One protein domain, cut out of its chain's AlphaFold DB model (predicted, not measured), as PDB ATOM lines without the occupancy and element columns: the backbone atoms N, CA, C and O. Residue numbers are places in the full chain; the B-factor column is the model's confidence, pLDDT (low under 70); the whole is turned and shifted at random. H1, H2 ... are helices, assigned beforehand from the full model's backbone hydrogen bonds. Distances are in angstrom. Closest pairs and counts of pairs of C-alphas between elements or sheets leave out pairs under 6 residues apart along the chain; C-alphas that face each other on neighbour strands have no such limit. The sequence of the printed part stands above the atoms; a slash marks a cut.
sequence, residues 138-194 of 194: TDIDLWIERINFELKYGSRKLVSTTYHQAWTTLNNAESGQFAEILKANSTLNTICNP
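What this domain is: This is residues 138 to 194 of the 194 residues of an uncharacterized protein of Acyrthosiphon pisum (UniProt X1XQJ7). Two long helices, H1 and H2, lie side by side as a hairpin, and a third, H3, folds back at a slant from the end of H2, making an up-and-down bundle of three in which each helix runs against the one before it. The short H4 turns from the end of H3 back toward H2 and meets it crosswise. The printed part has 57 residues with four named helices, in the order H1, H2, H3, H4, and no named strand; the class is all helix. The whole is compact, with a radius of gyration of the C-alphas of 10.2 A, and elongated in outline, with spans of 28 by 18 by 15 A.

Where its parts are: H1 takes residues 140 to 153 and is 20.1 A long from first to last C-alpha; C-alpha 140 is at (103.776, 109.388, 97.189). H2, residues 156 to 169, is 19.8 A long and begins with C-alpha 156 at (115.612, 121.279, 107.071). H3, residues 172 to 184, is 18.9 A long. H4, residues 186 to 192, is 10.1 A long and ends with C-alpha 192 at (107.139, 120.845, 107.157).

How they stand to each other: H2 is the hub and touches the three other helices. H1 and H2 form a helical hairpin and touch at a shallow tilt of 13 degrees, opposite ways; their closest C-alphas are those of Ile 147 and Val 159, 5.5 A apart. H2 and H3 form a second helical hairpin, with a shallow tilt of 30 degrees, opposite ways. H2 touches H3 with residues 166 to 168 alone, and H3 touches H2 with residues 175 to 179 alone; the closest C-alphas, of Trp 167 and Ser 175, are 5.3 A apart. H2 and H4 touch about perpendicular, at 80 degrees, with the C-alphas of Ser 160 and Cys 192 closest at 4.8 A. H1 and H3 are close but not clearly touching, at a steep tilt of 43 degrees, the same way; their closest C-alphas, of Ile 140 and Phe 178, are 6.3 A apart. H3 and H4 only just touch, with 3 pairs of C-alphas within 8 A, and touch only at the corner by their link; their closest C-alphas, of Lys 183 and Asn 189, are 5.1 A apart. H1 and H4 are apart. In H1, H2, H3 and H4 every O i to N i+4 pair is within hydrogen-bond range.

The domain as a whole: The C-alphas of Tyr 153 and Ala 173 are the two farthest apart, at 29.4 A. The printed part has no cut and ends at residue 194, the chain's last residue. The links H1 to H2, H2 to H3 and H3 to H4 are tight. The mean pLDDT of the printed part is 89.9; H4 has a mean of 75, and residues 193 to 194 are under 70.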
ATOM      1  N   THR A 138     101.709 110.914  91.057       96.25
ATOM      2  CA  THR A 138     100.980 109.779  91.646       96.25
ATOM      3  C   THR A 138     101.814 108.996  92.656       96.25
ATOM      4  O   THR A 138     101.267 108.207  93.415       96.25
ATOM      5  N   ASP A 139     103.137 109.164  92.652       96.00
ATOM      6  CA  ASP A 139     104.041 108.380  93.492       96.00
ATOM      7  C   ASP A 139     104.376 109.118  94.796       96.00
ATOM      8  O   ASP A 139     105.290 109.945  94.857       96.00
ATOM      9  N   ILE A 140     103.589 108.840  95.838       95.56
ATOM     10  CA  ILE A 140     103.776 109.388  97.189       95.56
ATOM     11  C   ILE A 140     105.074 108.863  97.814       95.56
ATOM     12  O   ILE A 140     105.823 109.631  98.425       95.56
ATOM     13  N   ASP A 141     105.359 107.570  97.642       95.12
ATOM     14  CA  ASP A 141     106.520 106.911  98.240       95.12
ATOM     15  C   ASP A 141     107.824 107.533  97.733       95.12
ATOM     16  O   ASP A 141     108.727 107.808  98.523       95.12
ATOM     17  N   LEU A 142     107.896 107.864  96.441       96.31
ATOM     18  CA  LEU A 142     109.031 108.571  95.852       96.31
ATOM     19  C   LEU A 142     109.302 109.924  96.532       96.31
ATOM     20  O   LEU A 142     110.460 110.275  96.782       96.31
ATOM     21  N   TRP A 143     108.255 110.689  96.854       96.81
ATOM     22  CA  TRP A 143     108.406 111.960  97.571       96.81
ATOM     23  C   TRP A 143     108.862 111.760  99.012       96.81
ATOM     24  O   TRP A 143     109.732 112.498  99.481       96.81
ATOM     25  N   ILE A 144     108.325 110.754  99.703       94.25
ATOM     26  CA  ILE A 144     108.745 110.402 101.065       94.25
ATOM     27  C   ILE A 144     110.215 109.967 101.075       94.25
ATOM     28  O   ILE A 144     110.985 110.420 101.924       94.25
ATOM     29  N   GLU A 145     110.644 109.146 100.115       95.19
ATOM     30  CA  GLU A 145     112.043 108.738  99.972       95.19
ATOM     31  C   GLU A 145     112.966 109.942  99.754       95.19
ATOM     32  O   GLU A 145     114.006 110.049 100.412       95.19
ATOM     33  N   ARG A 146     112.564 110.896  98.903       96.62
ATOM     34  CA  ARG A 146     113.314 112.140  98.687       96.62
ATOM     35  C   ARG A 146     113.388 113.003  99.952       96.62
ATOM     36  O   ARG A 146     114.449 113.539 100.263       96.62
ATOM     37  N   ILE A 147     112.293 113.123 100.701       94.94
ATOM     38  CA  ILE A 147     112.256 113.850 101.979       94.94
ATOM     39  C   ILE A 147     113.192 113.205 103.005       94.94
ATOM     40  O   ILE A 147     113.993 113.900 103.628       94.94
ATOM     41  N   ASN A 148     113.141 111.880 103.144       93.75
ATOM     42  CA  ASN A 148     114.021 111.134 104.042       93.75
ATOM     43  C   ASN A 148     115.495 111.278 103.644       93.75
ATOM     44  O   ASN A 148     116.370 111.382 104.507       93.75
ATOM     45  N   PHE A 149     115.781 111.337 102.344       95.81
ATOM     46  CA  PHE A 149     117.114 111.651 101.847       95.81
ATOM     47  C   PHE A 149     117.571 113.056 102.278       95.81
ATOM     48  O   PHE A 149     118.673 113.192 102.809       95.81
ATOM     49  N   GLU A 150     116.736 114.089 102.120       95.81
ATOM     50  CA  GLU A 150     117.090 115.458 102.531       95.81
ATOM     51  C   GLU A 150     117.184 115.621 104.053       95.81
ATOM     52  O   GLU A 150     117.988 116.422 104.529       95.81
ATOM     53  N   LEU A 151     116.425 114.842 104.828       93.06
ATOM     54  CA  LEU A 151     116.591 114.766 106.280       93.06
ATOM     55  C   LEU A 151     117.969 114.222 106.665       93.06
ATOM     56  O   LEU A 151     118.581 114.720 107.605       93.06
ATOM     57  N   LYS A 152     118.442 113.190 105.956       94.19
ATOM     58  CA  LYS A 152     119.681 112.483 106.293       94.19
ATOM     59  C   LYS A 152     120.940 113.182 105.777       94.19
ATOM     60  O   LYS A 152     121.942 113.217 106.483       94.19
ATOM     61  N   TYR A 153     120.905 113.703 104.552       94.31
ATOM     62  CA  TYR A 153     122.086 114.234 103.853       94.31
ATOM     63  C   TYR A 153     121.946 115.706 103.440       94.31
ATOM     64  O   TYR A 153     122.865 116.282 102.851       94.31
ATOM     65  N   GLY A 154     120.784 116.309 103.681       93.00
ATOM     66  CA  GLY A 154     120.459 117.664 103.267       93.00
ATOM     67  C   GLY A 154     120.307 118.628 104.434       93.00
ATOM     68  O   GLY A 154     121.127 118.685 105.346       93.00
ATOM     69  N   SER A 155     119.269 119.457 104.357       91.44
ATOM     70  CA  SER A 155     118.958 120.458 105.377       91.44
ATOM     71  C   SER A 155     117.454 120.544 105.600       91.44
ATOM     72  O   SER A 155     116.668 120.252 104.699       91.44
ATOM     73  N   ARG A 156     117.037 121.044 106.769       89.50
ATOM     74  CA  ARG A 156     115.612 121.279 107.071       89.50
ATOM     75  C   ARG A 156     114.921 122.160 106.026       89.50
ATOM     76  O   ARG A 156     113.780 121.896 105.665       89.50
ATOM     77  N   LYS A 157     115.627 123.158 105.479       92.44
ATOM     78  CA  LYS A 157     115.106 124.008 104.397       92.44
ATOM     79  C   LYS A 157     114.785 123.193 103.140       92.44
ATOM     80  O   LYS A 157     113.749 123.417 102.520       92.44
ATOM     81  N   LEU A 158     115.649 122.245 102.771       94.25
ATOM     82  CA  LEU A 158     115.422 121.359 101.625       94.25
ATOM     83  C   LEU A 158     114.299 120.355 101.886       94.25
ATOM     84  O   LEU A 158     113.542 120.061 100.966       94.25
ATOM     85  N   VAL A 159     114.137 119.889 103.126       93.31
ATOM     86  CA  VAL A 159     112.997 119.049 103.529       93.31
ATOM     87  C   VAL A 159     111.681 119.802 103.340       93.31
ATOM     88  O   VAL A 159     110.820 119.332 102.604       93.31
ATOM     89  N   SER A 160     111.564 121.008 103.905       91.19
ATOM     90  CA  SER A 160     110.378 121.862 103.743       91.19
ATOM     91  C   SER A 160     110.115 122.216 102.270       91.19
ATOM     92  O   SER A 160     108.987 122.115 101.790       91.19
ATOM     93  N   THR A 161     111.169 122.519 101.501       94.19
ATOM     94  CA  THR A 161     111.050 122.766 100.052       94.19
ATOM     95  C   THR A 161     110.532 121.532  99.309       94.19
ATOM     96  O   THR A 161     109.649 121.649  98.464       94.19
ATOM     97  N   THR A 162     111.053 120.345  99.628       95.31
ATOM     98  CA  THR A 162     110.638 119.086  98.992       95.31
ATOM     99  C   THR A 162     109.198 118.732  99.354       95.31
ATOM    100  O   THR A 162     108.446 118.304  98.484       95.31
ATOM    101  N   TYR A 163     108.787 118.967 100.601       94.00
ATOM    102  CA  TYR A 163     107.399 118.819 101.031       94.00
ATOM    103  C   TYR A 163     106.452 119.695 100.215       94.00
ATOM    104  O   TYR A 163     105.477 119.196  99.657       94.00
ATOM    105  N   HIS A 164     106.771 120.985 100.083       93.12
ATOM    106  CA  HIS A 164     105.953 121.898  99.294       93.12
ATOM    107  C   HIS A 164     105.895 121.473  97.819       93.12
ATOM    108  O   HIS A 164     104.832 121.511  97.211       93.12
ATOM    109  N   GLN A 165     107.019 121.031  97.240       95.81
ATOM    110  CA  GLN A 165     107.051 120.499  95.873       95.81
ATOM    111  C   GLN A 165     106.164 119.262  95.704       95.81
ATOM    112  O   GLN A 165     105.444 119.168  94.712       95.81
ATOM    113  N   ALA A 166     106.195 118.331  96.658       95.94
ATOM    114  CA  ALA A 166     105.342 117.150  96.639       95.94
ATOM    115  C   ALA A 166     103.860 117.541  96.693       95.94
ATOM    116  O   ALA A 166     103.090 117.139  95.826       95.94
ATOM    117  N   TRP A 167     103.489 118.401  97.648       92.31
ATOM    118  CA  TRP A 167     102.119 118.882  97.833       92.31
ATOM    119  C   TRP A 167     101.533 119.532  96.572       92.31
ATOM    120  O   TRP A 167     100.368 119.299  96.253       92.31
ATOM    121  N   THR A 168     102.332 120.319  95.840       94.62
ATOM    122  CA  THR A 168     101.880 121.007  94.619       94.62
ATOM    123  C   THR A 168     101.985 120.174  93.343       94.62
ATOM    124  O   THR A 168     101.366 120.532  92.342       94.62
ATOM    125  N   THR A 169     102.771 119.093  93.343       96.69
ATOM    126  CA  THR A 169     102.956 118.233  92.159       96.69
ATOM    127  C   THR A 169     102.013 117.034  92.159       96.69
ATOM    128  O   THR A 169     101.563 116.621  91.089       96.69
ATOM    129  N   LEU A 170     101.731 116.465  93.334       97.00
ATOM    130  CA  LEU A 170     100.802 115.349  93.486       97.00
ATOM    131  C   LEU A 170      99.393 115.761  93.047       97.00
ATOM    132  O   LEU A 170      98.960 116.892  93.271       97.00
ATOM    133  N   ASN A 171      98.654 114.830  92.443       95.75
ATOM    134  CA  ASN A 171      97.238 115.056  92.174       95.75
ATOM    135  C   ASN A 171      96.470 115.203  93.503       95.75
ATOM    136  O   ASN A 171      96.930 114.775  94.560       95.75
ATOM    137  N   ASN A 172      95.269 115.785  93.455       92.25
ATOM    138  CA  ASN A 172      94.513 116.151  94.660       92.25
ATOM    139  C   ASN A 172      94.304 114.991  95.654       92.25
ATOM    140  O   ASN A 172      94.395 115.206  96.862       92.25
ATOM    141  N   ALA A 173      94.028 113.777  95.165       93.56
ATOM    142  CA  ALA A 173      93.805 112.618  96.028       93.56
ATOM    143  C   ALA A 173      95.097 112.201  96.752       93.56
ATOM    144  O   ALA A 173      95.103 112.017  97.968       93.56
ATOM    145  N   GLU A 174      96.200 112.109  96.015       95.88
ATOM    146  CA  GLU A 174      97.509 111.726  96.527       95.88
ATOM    147  C   GLU A 174      98.115 112.805  97.428       95.88
ATOM    148  O   GLU A 174      98.738 112.479  98.434       95.88
ATOM    149  N   SER A 175      97.887 114.084  97.124       92.31
ATOM    150  CA  SER A 175      98.326 115.209  97.955       92.31
ATOM    151  C   SER A 175      97.654 115.171  99.335       92.31
ATOM    152  O   SER A 175      98.330 115.262 100.362       92.31
ATOM    153  N   GLY A 176      96.341 114.901  99.381       90.56
ATOM    154  CA  GLY A 176      95.615 114.687 100.636       90.56
ATOM    155  C   GLY A 176      96.175 113.518 101.455       90.56
ATOM    156  O   GLY A 176      96.461 113.683 102.639       90.56
ATOM    157  N   GLN A 177      96.403 112.361 100.821       93.56
ATOM    158  CA  GLN A 177      97.010 111.197 101.482       93.56
ATOM    159  C   GLN A 177      98.422 111.496 102.005       93.56
ATOM    160  O   GLN A 177      98.762 111.136 103.131       93.56
ATOM    161  N   PHE A 178      99.234 112.190 101.209       93.69
ATOM    162  CA  PHE A 178     100.592 112.581 101.566       93.69
ATOM    163  C   PHE A 178     100.637 113.476 102.813       93.69
ATOM    164  O   PHE A 178     101.455 113.236 103.703       93.69
ATOM    165  N   ALA A 179      99.738 114.460 102.939       89.06
ATOM    166  CA  ALA A 179      99.672 115.282 104.148       89.06
ATOM    167  C   ALA A 179      99.272 114.484 105.393       89.06
ATOM    168  O   ALA A 179      99.844 114.712 106.457       89.06
ATOM    169  N   GLU A 180      98.339 113.536 105.284       90.56
ATOM    170  CA  GLU A 180      97.957 112.693 106.423       90.56
ATOM    171  C   GLU A 180      99.113 111.792 106.884       90.56
ATOM    172  O   GLU A 180      99.388 111.709 108.084       90.56
ATOM    173  N   ILE A 181      99.866 111.204 105.945       89.62
ATOM    174  CA  ILE A 181     101.069 110.413 106.257       89.62
ATOM    175  C   ILE A 181     102.097 111.258 107.018       89.62
ATOM    176  O   ILE A 181     102.695 110.797 107.993       89.62
ATOM    177  N   LEU A 182     102.303 112.508 106.601       84.75
ATOM    178  CA  LEU A 182     103.295 113.373 107.229       84.75
ATOM    179  C   LEU A 182     102.840 113.948 108.568       84.75
ATOM    180  O   LEU A 182     103.667 114.059 109.467       84.75
ATOM    181  N   LYS A 183     101.547 114.235 108.751       84.94
ATOM    182  CA  LYS A 183     100.991 114.613 110.063       84.94
ATOM    183  C   LYS A 183     101.176 113.507 111.097       84.94
ATOM    184  O   LYS A 183     101.509 113.800 112.244       84.94
ATOM    185  N   ALA A 184     101.005 112.248 110.691       87.38
ATOM    186  CA  ALA A 184     101.240 111.094 111.556       87.38
ATOM    187  C   ALA A 184     102.721 110.943 111.965       87.38
ATOM    188  O   ALA A 184     103.025 110.311 112.976       87.38
ATOM    189  N   ASN A 185     103.651 111.548 111.217       84.69
ATOM    190  CA  ASN A 185     105.071 111.570 111.542       84.69
ATOM    191  C   ASN A 185     105.442 112.881 112.255       84.69
ATOM    192  O   ASN A 185     105.724 113.895 111.621       84.69
ATOM    193  N   SER A 186     105.490 112.853 113.590       74.25
ATOM    194  CA  SER A 186     105.718 114.042 114.429       74.25
ATOM    195  C   SER A 186     106.964 114.850 114.048       74.25
ATOM    196  O   SER A 186     106.917 116.076 114.040       74.25
ATOM    197  N   THR A 187     108.060 114.181 113.672       76.25
ATOM    198  CA  THR A 187     109.311 114.850 113.281       76.25
ATOM    199  C   THR A 187     109.156 115.591 111.955       76.25
ATOM    200  O   THR A 187     109.587 116.736 111.830       76.25
ATOM    201  N   LEU A 188     108.529 114.954 110.965       76.12
ATOM    202  CA  LEU A 188     108.291 115.567 109.661       76.12
ATOM    203  C   LEU A 188     107.243 116.673 109.734       76.12
ATOM    204  O   LEU A 188     107.443 117.723 109.129       76.12
ATOM    205  N   ASN A 189     106.179 116.483 110.515       76.88
ATOM    206  CA  ASN A 189     105.137 117.486 110.687       76.88
ATOM    207  C   ASN A 189     105.712 118.812 111.214       76.88
ATOM    208  O   ASN A 189     105.449 119.858 110.633       76.88
ATOM    209  N   THR A 190     106.573 118.774 112.238       77.69
ATOM    210  CA  THR A 190     107.213 119.985 112.787       77.69
ATOM    211  C   THR A 190     108.158 120.673 111.797       77.69
ATOM    212  O   THR A 190     108.311 121.888 111.831       77.69
ATOM    213  N   ILE A 191     108.826 119.921 110.916       75.69
ATOM    214  CA  ILE A 191     109.765 120.494 109.935       75.69
ATOM    215  C   ILE A 191     109.021 121.090 108.732       75.69
ATOM    216  O   ILE A 191     109.476 122.076 108.148       75.69
ATOM    217  N   CYS A 192     107.903 120.480 108.345       70.88
ATOM    218  CA  CYS A 192     107.139 120.845 107.157       70.88
ATOM    219  C   CYS A 192     106.055 121.902 107.429       70.88
ATOM    220  O   CYS A 192     105.726 122.647 106.510       70.88
ATOM    221  N   ASN A 193     105.563 121.998 108.668       67.12
ATOM    222  CA  ASN A 193     104.623 123.017 109.147       67.12
ATOM    223  C   ASN A 193     105.233 123.780 110.346       67.12
ATOM    224  O   ASN A 193     104.850 123.503 111.486       67.12
ATOM    225  N   PRO A 194     106.226 124.660 110.111       54.94
ATOM    226  CA  PRO A 194     106.834 125.475 111.162       54.94
ATOM    227  C   PRO A 194     105.887 126.539 111.732       54.94
ATOM    228  O   PRO A 194     105.016 127.035 110.979       54.94
TER     229      PRO A 194